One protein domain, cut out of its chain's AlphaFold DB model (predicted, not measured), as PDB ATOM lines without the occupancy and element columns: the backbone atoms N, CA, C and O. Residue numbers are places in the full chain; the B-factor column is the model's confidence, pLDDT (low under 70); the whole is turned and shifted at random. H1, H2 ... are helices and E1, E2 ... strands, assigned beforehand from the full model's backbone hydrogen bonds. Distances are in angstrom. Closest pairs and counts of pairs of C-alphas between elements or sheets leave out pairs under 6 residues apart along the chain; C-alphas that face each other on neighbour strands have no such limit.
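AT A GLANCE: This is residues 7 to 91 of the 95 residues of an uncharacterized protein of Candidatus Poribacteria bacterium (UniProt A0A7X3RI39). A twisted, curved wall of four strands, E1 to E4, has one helix, H1, packed on one of its faces. Beside edge strand E4 the hairpin E5 and E6 continues round the same helix, which lies between this hairpin and the far strands E1 and E2. The printed part has 85 residues in the order H1, E1, E2, E3, E4, E5, E6; its class is mixed, helices and strands, with under half of the residues in named elements. The larger sheet runs E1, E2, E3, E4, and it and the sheet E5, E6 are antiparallel. The whole is compact, with a radius of gyration of the C-alphas of 11.5 A, and spans 36 by 26 by 19 A.

IN THESE COORDINATES: The sheet holds E1, residues 22 to 25; E2, residues 28 to 31; E3, residues 34 to 40, 19.1 A long; and E4, residues 52 to 56, 13.3 A. H1, residues 7 to 17, begins at C-alpha 7 (14.670, -21.984, 12.674) and is 15.2 A long. E5 is residues 76 to 79, and E6, residues 86 to 90, ends at C-alpha 90 (13.738, -1.510, 0.662).

HOW THE PARTS SIT: E1 to E4 form a meander, each strand the antiparallel neighbour of the one before; the sheet is only just strongly twisted, its C-alphas up to 4.5 A off the best plane. Within hydrogen-bond range are N 23 and O 30 across E1 and E2, 3.0 A apart, N 29 and O 36 across E2 and E3, 2.8 A apart, and N 37 and O 55 across E3 and E4, 2.8 A apart. H1 is on one face of this sheet, making two layers, helix over sheet; the C-alphas of Ala 13 and Ile 29 are its closest to E2, 6.9 A. In H1 every O i to N i+4 pair is within hydrogen-bond range. The closest C-alphas of E4 and E5 are Tyr 52 and Phe 79, 4.9 A. In the hairpin E5 and E6, N 78 and O 88 are 2.9 A apart. The closest C-alphas of H1 and E6 are Ser 15 and Ile 86, 6.6 A. E6 and E4 are apart.

THE WHOLE: The C-alphas of Tyr 21 and Gly 45, 36.0 A, are the two farthest apart. The links E3 to E4, 11 residues, and E4 to E5, 19 residues, are long. The printed part has no cut, its mean pLDDT is 94.3, and no printed residue is under 70.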
ATOM      1  N   TYR A   7      14.766 -21.439  14.023       92.50
ATOM      2  CA  TYR A   7      14.670 -21.984  12.674       92.50
ATOM      3  C   TYR A   7      14.614 -20.865  11.628       92.50
ATOM      4  O   TYR A   7      15.361 -20.898  10.652       92.50
ATOM      5  N   VAL A   8      13.790 -19.840  11.855       95.56
ATOM      6  CA  VAL A   8      13.654 -18.703  10.932       95.56
ATOM      7  C   VAL A   8      14.942 -17.885  10.884       95.56
ATOM      8  O   VAL A   8      15.381 -17.521   9.799       95.56
ATOM      9  N   VAL A   9      15.608 -17.668  12.024       95.81
ATOM     10  CA  VAL A   9      16.927 -17.003  12.060       95.81
ATOM     11  C   VAL A   9      17.940 -17.753  11.187       95.81
ATOM     12  O   VAL A   9      18.674 -17.132  10.419       95.81
ATOM     13  N   ASN A  10      17.954 -19.086  11.262       95.12
ATOM     14  CA  ASN A  10      18.808 -19.909  10.412       95.12
ATOM     15  C   ASN A  10      18.457 -19.751   8.925       95.12
ATOM     16  O   ASN A  10      19.350 -19.503   8.117       95.12
ATOM     17  N   GLN A  11      17.172 -19.800   8.565       96.31
ATOM     18  CA  GLN A  11      16.736 -19.618   7.176       96.31
ATOM     19  C   GLN A  11      17.070 -18.230   6.613       96.31
ATOM     20  O   GLN A  11      17.453 -18.127   5.447       96.31
ATOM     21  N   ILE A  12      16.978 -17.175   7.427       96.75
ATOM     22  CA  ILE A  12      17.399 -15.815   7.051       96.75
ATOM     23  C   ILE A  12      18.888 -15.801   6.718       96.75
ATOM     24  O   ILE A  12      19.287 -15.316   5.657       96.75
ATOM     25  N   ALA A  13      19.709 -16.373   7.602       95.31
ATOM     26  CA  ALA A  13      21.147 -16.426   7.399       95.31
ATOM     27  C   ALA A  13      21.501 -17.194   6.115       95.31
ATOM     28  O   ALA A  13      22.289 -16.704   5.313       95.31
ATOM     29  N   MET A  14      20.860 -18.341   5.875       94.75
ATOM     30  CA  MET A  14      21.054 -19.125   4.652       94.75
ATOM     31  C   MET A  14      20.585 -18.378   3.397       94.75
ATOM     32  O   MET A  14      21.247 -18.442   2.366       94.75
ATOM     33  N   SER A  15      19.473 -17.644   3.468       95.19
ATOM     34  CA  SER A  15      18.920 -16.924   2.313       95.19
ATOM     35  C   SER A  15      19.808 -15.771   1.850       95.19
ATOM     36  O   SER A  15      19.844 -15.479   0.656       95.19
ATOM     37  N   LEU A  16      20.521 -15.117   2.771       93.75
ATOM     38  CA  LEU A  16      21.390 -13.983   2.451       93.75
ATOM     39  C   LEU A  16      22.854 -14.395   2.269       93.75
ATOM     40  O   LEU A  16      23.529 -13.942   1.346       93.75
ATOM     41  N   PHE A  17      23.355 -15.261   3.150       93.56
ATOM     42  CA  PHE A  17      24.766 -15.631   3.200       93.56
ATOM     43  C   PHE A  17      25.073 -16.969   2.514       93.56
ATOM     44  O   PHE A  17      26.241 -17.241   2.239       93.56
ATOM     45  N   GLY A  18      24.076 -17.783   2.164       90.31
ATOM     46  CA  GLY A  18      24.298 -19.104   1.571       90.31
ATOM     47  C   GLY A  18      25.113 -20.020   2.488       90.31
ATOM     48  O   GLY A  18      25.011 -19.941   3.708       90.31
ATOM     49  N   ASP A  19      25.977 -20.850   1.901       88.19
ATOM     50  CA  ASP A  19      26.768 -21.867   2.620       88.19
ATOM     51  C   ASP A  19      28.044 -21.319   3.298       88.19
ATOM     52  O   ASP A  19      28.977 -22.065   3.608       88.19
ATOM     53  N   ARG A  20      28.144 -20.000   3.489       90.19
ATOM     54  CA  ARG A  20      29.329 -19.381   4.101       90.19
ATOM     55  C   ARG A  20      29.386 -19.643   5.603       90.19
ATOM     56  O   ARG A  20      28.379 -19.908   6.250       90.19
ATOM     57  N   TYR A  21      30.585 -19.523   6.175       88.88
ATOM     58  CA  TYR A  21      30.765 -19.665   7.616       88.88
ATOM     59  C   TYR A  21      30.046 -18.535   8.365       88.88
ATOM     60  O   TYR A  21      30.446 -17.371   8.295       88.88
ATOM     61  N   ILE A  22      28.998 -18.913   9.087       93.19
ATOM     62  CA  ILE A  22      28.152 -18.045   9.902       93.19
ATOM     63  C   ILE A  22      28.041 -18.628  11.311       93.19
ATOM     64  O   ILE A  22      28.019 -19.845  11.494       93.19
ATOM     65  N   ILE A  23      27.946 -17.760  12.313       93.81
ATOM     66  CA  ILE A  23      27.651 -18.158  13.694       93.81
ATOM     67  C   ILE A  23      26.284 -17.587  14.052       93.81
ATOM     68  O   ILE A  23      26.041 -16.401  13.858       93.81
ATOM     69  N   ILE A  24      25.390 -18.418  14.586       93.88
ATOM     70  CA  ILE A  24      24.053 -17.989  15.011       93.88
ATOM     71  C   ILE A  24      23.933 -18.162  16.521       93.88
ATOM     72  O   ILE A  24      24.170 -19.248  17.050       93.88
ATOM     73  N   TYR A  25      23.537 -17.093  17.209       91.12
ATOM     74  CA  TYR A  25      23.276 -17.093  18.644       91.12
ATOM     75  C   TYR A  25      21.992 -16.316  18.949       91.12
ATOM     76  O   TYR A  25      21.950 -15.085  18.888       91.12
ATOM     77  N   GLY A  26      20.920 -17.044  19.273       91.50
ATOM     78  CA  GLY A  26      19.594 -16.454  19.457       91.50
ATOM     79  C   GLY A  26      19.110 -15.785  18.170       91.50
ATOM     80  O   GLY A  26      19.062 -16.427  17.127       91.50
ATOM     81  N   ASN A  27      18.786 -14.493  18.240       94.19
ATOM     82  CA  ASN A  27      18.413 -13.675  17.080       94.19
ATOM     83  C   ASN A  27      19.603 -12.922  16.453       94.19
ATOM     84  O   ASN A  27      19.390 -11.979  15.695       94.19
ATOM     85  N   THR A  28      20.840 -13.281  16.809       95.12
ATOM     86  CA  THR A  28      22.056 -12.671  16.264       95.12
ATOM     87  C   THR A  28      22.714 -13.610  15.264       95.12
ATOM     88  O   THR A  28      22.911 -14.790  15.557       95.12
ATOM     89  N   ILE A  29      23.092 -13.072  14.110       95.88
ATOM     90  CA  ILE A  29      23.894 -13.741  13.089       95.88
ATOM     91  C   ILE A  29      25.228 -13.011  13.009       95.88
ATOM     92  O   ILE A  29      25.261 -11.809  12.774       95.88
ATOM     93  N   GLN A  30      26.332 -13.721  13.194       95.19
ATOM     94  CA  GLN A  30      27.666 -13.194  12.963       95.19
ATOM     95  C   GLN A  30      28.188 -13.713  11.624       95.19
ATOM     96  O   GLN A  30      28.253 -14.924  11.396       95.19
ATOM     97  N   PHE A  31      28.594 -12.785  10.765       92.69
ATOM     98  CA  PHE A  31      29.232 -13.066   9.486       92.69
ATOM     99  C   PHE A  31      30.437 -12.134   9.323       92.69
ATOM    100  O   PHE A  31      30.340 -10.921   9.511       92.69
ATOM    101  N   HIS A  32      31.606 -12.718   9.041       88.62
ATOM    102  CA  HIS A  32      32.901 -12.038   9.148       88.62
ATOM    103  C   HIS A  32      33.073 -11.333  10.515       88.62
ATOM    104  O   HIS A  32      32.980 -11.973  11.564       88.62
ATOM    105  N   ASN A  33      33.319 -10.020  10.503       87.19
ATOM    106  CA  ASN A  33      33.537  -9.188  11.690       87.19
ATOM    107  C   ASN A  33      32.282  -8.404  12.112       87.19
ATOM    108  O   ASN A  33      32.386  -7.470  12.907       87.19
ATOM    109  N   HIS A  34      31.115  -8.764  11.576       91.25
ATOM    110  CA  HIS A  34      29.853  -8.081  11.836       91.25
ATOM    111  C   HIS A  34      28.880  -8.988  12.575       91.25
ATOM    112  O   HIS A  34      28.786 -10.185  12.296       91.25
ATOM    113  N   CYS A  35      28.140  -8.389  13.503       95.19
ATOM    114  CA  CYS A  35      27.006  -9.008  14.173       95.19
ATOM    115  C   CYS A  35      25.737  -8.330  13.668       95.19
ATOM    116  O   CYS A  35      25.620  -7.111  13.743       95.19
ATOM    117  N   TYR A  36      24.785  -9.122  13.200       96.25
ATOM    118  CA  TYR A  36      23.503  -8.666  12.696       96.25
ATOM    119  C   TYR A  36      22.394  -9.170  13.606       96.25
ATOM    120  O   TYR A  36      22.340 -10.357  13.931       96.25
ATOM    121  N   HIS A  37      21.488  -8.288  14.003       96.75
ATOM    122  CA  HIS A  37      20.281  -8.661  14.721       96.75
ATOM    123  C   HIS A  37      19.135  -8.864  13.738       96.75
ATOM    124  O   HIS A  37      18.847  -7.990  12.924       96.75
ATOM    125  N   VAL A  38      18.440  -9.994  13.857       96.88
ATOM    126  CA  VAL A  38      17.139 -10.174  13.214       96.88
ATOM    127  C   VAL A  38      16.124  -9.292  13.940       96.88
ATOM    128  O   VAL A  38      15.906  -9.447  15.151       96.88
ATOM    129  N   ARG A  39      15.529  -8.353  13.204       96.31
ATOM    130  CA  ARG A  39      14.572  -7.352  13.690       96.31
ATOM    131  C   ARG A  39      13.244  -7.476  12.961       96.31
ATOM    132  O   ARG A  39      13.227  -7.794  11.779       96.31
ATOM    133  N   CYS A  40      12.147  -7.215  13.668       95.81
ATOM    134  CA  CYS A  40      10.805  -7.154  13.095       95.81
ATOM    135  C   CYS A  40      10.540  -5.766  12.511       95.81
ATOM    136  O   CYS A  40      10.903  -4.751  13.107       95.81
ATOM    137  N   ILE A  41       9.889  -5.725  11.354       95.56
ATOM    138  CA  ILE A  41       9.334  -4.502  10.789       95.56
ATOM    139  C   ILE A  41       8.009  -4.225  11.503       95.56
ATOM    140  O   ILE A  41       6.968  -4.785  11.158       95.56
ATOM    141  N   ASP A  42       8.052  -3.351  12.505       94.38
ATOM    142  CA  ASP A  42       6.887  -3.006  13.332       94.38
ATOM    143  C   ASP A  42       6.180  -1.710  12.892       94.38
ATOM    144  O   ASP A  42       5.219  -1.279  13.532       94.38
ATOM    145  N   THR A  43       6.624  -1.085  11.794       92.56
ATOM    146  CA  THR A  43       6.037   0.164  11.279       92.56
ATOM    147  C   THR A  43       4.579  -0.052  10.854       92.56
ATOM    148  O   THR A  43       4.320  -0.853   9.949       92.56
ATOM    149  N   PRO A  44       3.604   0.638  11.484       93.00
ATOM    150  CA  PRO A  44       2.190   0.432  11.195       93.00
ATOM    151  C   PRO A  44       1.831   0.763   9.747       93.00
ATOM    152  O   PRO A  44       2.169   1.831   9.248       93.00
ATOM    153  N   GLY A  45       1.103  -0.138   9.084       90.12
ATOM    154  CA  GLY A  45       0.651   0.066   7.704       90.12
ATOM    155  C   GLY A  45       1.740  -0.131   6.647       90.12
ATOM    156  O   GLY A  45       1.466   0.038   5.460       90.12
ATOM    157  N   HIS A  46       2.951  -0.522   7.054       92.88
ATOM    158  CA  HIS A  46       4.005  -0.888   6.122       92.88
ATOM    159  C   HIS A  46       3.638  -2.164   5.354       92.88
ATOM    160  O   HIS A  46       3.101  -3.111   5.933       92.88
ATOM    161  N   ALA A  47       3.974  -2.228   4.061       93.88
ATOM    162  CA  ALA A  47       3.651  -3.377   3.207       93.88
ATOM    163  C   ALA A  47       4.217  -4.704   3.748       93.88
ATOM    164  O   ALA A  47       3.622  -5.761   3.554       93.88
ATOM    165  N   TYR A  48       5.340  -4.624   4.462       95.50
ATOM    166  CA  TYR A  48       6.026  -5.754   5.080       95.50
ATOM    167  C   TYR A  48       5.929  -5.745   6.612       95.50
ATOM    168  O   TYR A  48       6.814  -6.256   7.293       95.50
ATOM    169  N   GLN A  49       4.894  -5.132   7.189       95.25
ATOM    170  CA  GLN A  49       4.689  -5.178   8.636       95.25
ATOM    171  C   GLN A  49       4.641  -6.640   9.129       95.25
ATOM    172  O   GLN A  49       3.904  -7.463   8.586       95.25
ATOM    173  N   GLY A  50       5.435  -6.969  10.154       94.88
ATOM    174  CA  GLY A  50       5.575  -8.326  10.698       94.88
ATOM    175  C   GLY A  50       6.606  -9.219   9.993       94.88
ATOM    176  O   GLY A  50       6.763 -10.376  10.384       94.88
ATOM    177  N   PHE A  51       7.296  -8.713   8.967       97.44
ATOM    178  CA  PHE A  51       8.435  -9.375   8.324       97.44
ATOM    179  C   PHE A  51       9.737  -9.023   9.047       97.44
ATOM    180  O   PHE A  51       9.759  -8.154   9.923       97.44
ATOM    181  N   TYR A  52      10.827  -9.696   8.687       97.62
ATOM    182  CA  TYR A  52      12.129  -9.479   9.303       97.62
ATOM    183  C   TYR A  52      13.105  -8.728   8.398       97.62
ATOM    184  O   TYR A  52      13.009  -8.791   7.176       97.62
ATOM    185  N   TYR A  53      14.076  -8.061   9.015       97.62
ATOM    186  CA  TYR A  53      15.275  -7.523   8.373       97.62
ATOM    187  C   TYR A  53      16.505  -7.772   9.256       97.62
ATOM    188  O   TYR A  53      16.378  -8.130  10.433       97.62
ATOM    189  N   LEU A  54      17.700  -7.613   8.685       97.31
ATOM    190  CA  LEU A  54      18.963  -7.700   9.418       97.31
ATOM    191  C   LEU A  54      19.516  -6.306   9.690       97.31
ATOM    192  O   LEU A  54      19.777  -5.560   8.755       97.31
ATOM    193  N   GLU A  55      19.736  -5.986  10.959       97.19
ATOM    194  CA  GLU A  55      20.323  -4.725  11.415       97.19
ATOM    195  C   GLU A  55      21.743  -4.970  11.922       97.19
ATOM    196  O   GLU A  55      21.939  -5.783  12.826       97.19
ATOM    197  N   ASP A  56      22.742  -4.287  11.363       96.19
ATOM    198  CA  ASP A  56      24.112  -4.370  11.872       96.19
ATOM    199  C   ASP A  56      24.220  -3.721  13.257       96.19
ATOM    200  O   ASP A  56      23.822  -2.577  13.471       96.19
ATOM    201  N   ALA A  57      24.786  -4.462  14.207       94.69
ATOM    202  CA  ALA A  57      24.850  -4.076  15.611       94.69
ATOM    203  C   ALA A  57      25.746  -2.853  15.871       94.69
ATOM    204  O   ALA A  57      25.587  -2.196  16.899       94.69
ATOM    205  N   ASN A  58      26.686  -2.546  14.970       93.25
ATOM    206  CA  ASN A  58      27.626  -1.437  15.142       93.25
ATOM    207  C   ASN A  58      27.088  -0.130  14.548       93.25
ATOM    208  O   ASN A  58      27.300   0.942  15.111       93.25
ATOM    209  N   THR A  59      26.428  -0.215  13.395       94.19
ATOM    210  CA  THR A  59      25.999   0.942  12.598       94.19
ATOM    211  C   THR A  59      24.506   1.229  12.705       94.19
ATOM    212  O   THR A  59      24.088   2.352  12.430       94.19
ATOM    213  N   GLY A  60      23.695   0.239  13.091       94.81
ATOM    214  CA  GLY A  60      22.235   0.326  13.063       94.81
ATOM    215  C   GLY A  60      21.647   0.352  11.649       94.81
ATOM    216  O   GLY A  60      20.462   0.633  11.492       94.81
ATOM    217  N   LEU A  61      22.457   0.101  10.613       95.88
ATOM    218  CA  LEU A  61      21.995   0.069   9.229       95.88
ATOM    219  C   LEU A  61      21.435  -1.306   8.882       95.88
ATOM    220  O   LEU A  61      21.949  -2.339   9.320       95.88
ATOM    221  N   ALA A  62      20.393  -1.308   8.053       96.81
ATOM    222  CA  ALA A  62      19.832  -2.540   7.539       96.81
ATOM    223  C   ALA A  62      20.700  -3.114   6.415       96.81
ATOM    224  O   ALA A  62      21.204  -2.391   5.555       96.81
ATOM    225  N   MET A  63      20.859  -4.429   6.408       95.75
ATOM    226  CA  MET A  63      21.583  -5.161   5.378       95.75
ATOM    227  C   MET A  63      20.763  -5.252   4.097       95.75
ATOM    228  O   MET A  63      19.635  -5.734   4.136       95.75
ATOM    229  N   LEU A  64      21.324  -4.825   2.965       94.19
ATOM    230  CA  LEU A  64      20.655  -4.886   1.662       94.19
ATOM    231  C   LEU A  64      20.985  -6.178   0.904       94.19
ATOM    232  O   LEU A  64      20.119  -6.776   0.272       94.19
ATOM    233  N   ASN A  65      22.245  -6.589   0.954       91.06
ATOM    234  CA  ASN A  65      22.785  -7.822   0.388       91.06
ATOM    235  C   ASN A  65      24.090  -8.135   1.129       91.06
ATOM    236  O   ASN A  65      24.528  -7.324   1.923       91.06
ATOM    237  N   ASP A  66      24.751  -9.255   0.856       86.44
ATOM    238  CA  ASP A  66      25.947  -9.713   1.576       86.44
ATOM    239  C   ASP A  66      27.181  -8.778   1.600       86.44
ATOM    240  O   ASP A  66      28.172  -9.120   2.255       86.44
ATOM    241  N   VAL A  67      27.138  -7.622   0.927       88.75
ATOM    242  CA  VAL A  67      28.203  -6.606   0.901       88.75
ATOM    243  C   VAL A  67      27.727  -5.165   1.142       88.75
ATOM    244  O   VAL A  67      28.536  -4.341   1.570       88.75
ATOM    245  N   ASP A  68      26.448  -4.855   0.914       93.31
ATOM    246  CA  ASP A  68      25.903  -3.493   0.943       93.31
ATOM    247  C   ASP A  68      24.886  -3.269   2.073       93.31
ATOM    248  O   ASP A  68      24.089  -4.140   2.433       93.31
ATOM    249  N   PHE A  69      24.837  -2.024   2.553       94.75
ATOM    250  CA  PHE A  69      23.851  -1.544   3.521       94.75
ATOM    251  C   PHE A  69      22.817  -0.625   2.870       94.75
ATOM    252  O   PHE A  69      23.132   0.159   1.972       94.75
ATOM    253  N   ALA A  70      21.583  -0.685   3.361       95.06
ATOM    254  CA  ALA A  70      20.542   0.268   3.014       95.06
ATOM    255  C   ALA A  70      20.772   1.622   3.717       95.06
ATOM    256  O   ALA A  70      21.414   1.679   4.773       95.06
ATOM    257  N   PRO A  71      20.235   2.728   3.166       93.00
ATOM    258  CA  PRO A  71      20.275   4.024   3.831       93.00
ATOM    259  C   PRO A  71      19.597   4.000   5.214       93.00
ATOM    260  O   PRO A  71      18.670   3.213   5.431       93.00
ATOM    261  N   PRO A  72      19.998   4.892   6.140       93.06
ATOM    262  CA  PRO A  72      19.351   5.019   7.444       93.06
ATOM    263  C   PRO A  72      17.832   5.199   7.323       93.06
ATOM    264  O   PRO A  72      17.367   6.021   6.536       93.06
ATOM    265  N   GLY A  73      17.069   4.464   8.136       89.81
ATOM    266  CA  GLY A  73      15.602   4.513   8.134       89.81
ATOM    267  C   GLY A  73      14.925   3.601   7.105       89.81
ATOM    268  O   GLY A  73      13.704   3.645   6.993       89.81
ATOM    269  N   SER A  74      15.694   2.784   6.378       94.06
ATOM    270  CA  SER A  74      15.173   1.751   5.483       94.06
ATOM    271  C   SER A  74      15.460   0.334   5.994       94.06
ATOM    272  O   SER A  74      16.355   0.144   6.819       94.06
ATOM    273  N   TYR A  75      14.714  -0.661   5.503       96.12
ATOM    274  CA  TYR A  75      14.803  -2.054   5.959       96.12
ATOM    275  C   TYR A  75      15.708  -2.984   5.140       96.12
ATOM    276  O   TYR A  75      15.908  -4.123   5.551       96.12
ATOM    277  N   GLY A  76      16.308  -2.547   4.031       96.31
ATOM    278  CA  GLY A  76      17.224  -3.400   3.263       96.31
ATOM    279  C   GLY A  76      16.537  -4.658   2.730       96.31
ATOM    280  O   GLY A  76      15.424  -4.580   2.218       96.31
ATOM    281  N   ALA A  77      17.191  -5.816   2.806       97.44
ATOM    282  CA  ALA A  77      16.586  -7.099   2.464       97.44
ATOM    283  C   ALA A  77      15.494  -7.471   3.476       97.44
ATOM    284  O   ALA A  77      15.721  -7.483   4.687       97.44
ATOM    285  N   ILE A  78      14.321  -7.825   2.955       97.88
ATOM    286  CA  ILE A  78      13.147  -8.169   3.751       97.88
ATOM    287  C   ILE A  78      12.901  -9.668   3.667       97.88
ATOM    288  O   ILE A  78      12.769 -10.234   2.576       97.88
ATOM    289  N   PHE A  79      12.801 -10.296   4.832       98.06
ATOM    290  CA  PHE A  79      12.661 -11.731   4.996       98.06
ATOM    291  C   PHE A  79      11.270 -12.098   5.494       98.06
ATOM    292  O   PHE A  79      10.761 -11.531   6.461       98.06
ATOM    293  N   ASP A  80      10.675 -13.094   4.853       97.56
ATOM    294  CA  ASP A  80       9.424 -13.700   5.286       97.56
ATOM    295  C   ASP A  80       9.537 -14.254   6.711       97.56
ATOM    296  O   ASP A  80      10.475 -14.984   7.040       97.56
ATOM    297  N   SER A  81       8.573 -13.918   7.567       95.19
ATOM    298  CA  SER A  81       8.636 -14.248   8.992       95.19
ATOM    299  C   SER A  81       8.385 -15.720   9.315       95.19
ATOM    300  O   SER A  81       8.630 -16.138  10.445       95.19
ATOM    301  N   GLN A  82       7.946 -16.523   8.342       95.25
ATOM    302  CA  GLN A  82       7.712 -17.961   8.509       95.25
ATOM    303  C   GLN A  82       8.805 -18.805   7.853       95.25
ATOM    304  O   GLN A  82       9.176 -19.863   8.357       95.25
ATOM    305  N   THR A  83       9.316 -18.353   6.710       96.19
ATOM    306  CA  THR A  83      10.220 -19.127   5.854       96.19
ATOM    307  C   THR A  83      11.641 -18.586   5.829       96.19
ATOM    308  O   THR A  83      12.529 -19.291   5.358       96.19
ATOM    309  N   GLY A  84      11.873 -17.355   6.295       96.00
ATOM    310  CA  GLY A  84      13.173 -16.682   6.249       96.00
ATOM    311  C   GLY A  84      13.668 -16.349   4.839       96.00
ATOM    312  O   GLY A  84      14.807 -15.920   4.688       96.00
ATOM    313  N   ARG A  85      12.838 -16.538   3.804       97.25
ATOM    314  CA  ARG A  85      13.184 -16.226   2.411       97.25
ATOM    315  C   ARG A  85      13.134 -14.729   2.160       97.25
ATOM    316  O   ARG A  85      12.253 -14.048   2.678       97.25
ATOM    317  N   ILE A  86      14.019 -14.239   1.297       97.19
ATOM    318  CA  ILE A  86      13.956 -12.858   0.810       97.19
ATOM    319  C   ILE A  86      12.705 -12.707  -0.062       97.19
ATOM    320  O   ILE A  86      12.547 -13.419  -1.055       97.19
ATOM    321  N   VAL A  87      11.820 -11.787   0.310       97.44
ATOM    322  CA  VAL A  87      10.569 -11.491  -0.415       97.44
ATOM    323  C   VAL A  87      10.536 -10.089  -1.005       97.44
ATOM    324  O   VAL A  87       9.691  -9.791  -1.843       97.44
ATOM    325  N   GLY A  88      11.463  -9.232  -0.589       95.50
ATOM    326  CA  GLY A  88      11.549  -7.866  -1.066       95.50
ATOM    327  C   GLY A  88      12.832  -7.195  -0.614       95.50
ATOM    328  O   GLY A  88      13.627  -7.756   0.143       95.50
ATOM    329  N   CYS A  89      13.016  -5.974  -1.093       94.94
ATOM    330  CA  CYS A  89      14.043  -5.081  -0.600       94.94
ATOM    331  C   CYS A  89      13.491  -3.663  -0.486       94.94
ATOM    332  O   CYS A  89      12.605  -3.259  -1.243       94.94
ATOM    333  N   GLU A  90      14.034  -2.913   0.456       93.56
ATOM    334  CA  GLU A  90      13.738  -1.510   0.662       93.56
ATOM    335  C   GLU A  90      15.052  -0.736   0.736       93.56
ATOM    336  O   GLU A  90      15.963  -1.076   1.490       93.56
ATOM    337  N   THR A  91      15.170   0.283  -0.109       90.31
ATOM    338  CA  THR A  91      16.361   1.139  -0.211       90.31
ATOM    339  C   THR A  91      16.031   2.614  -0.017       90.31
ATOM    340  O   THR A  91      16.920   3.461  -0.094       90.31
TER     341      THR A  91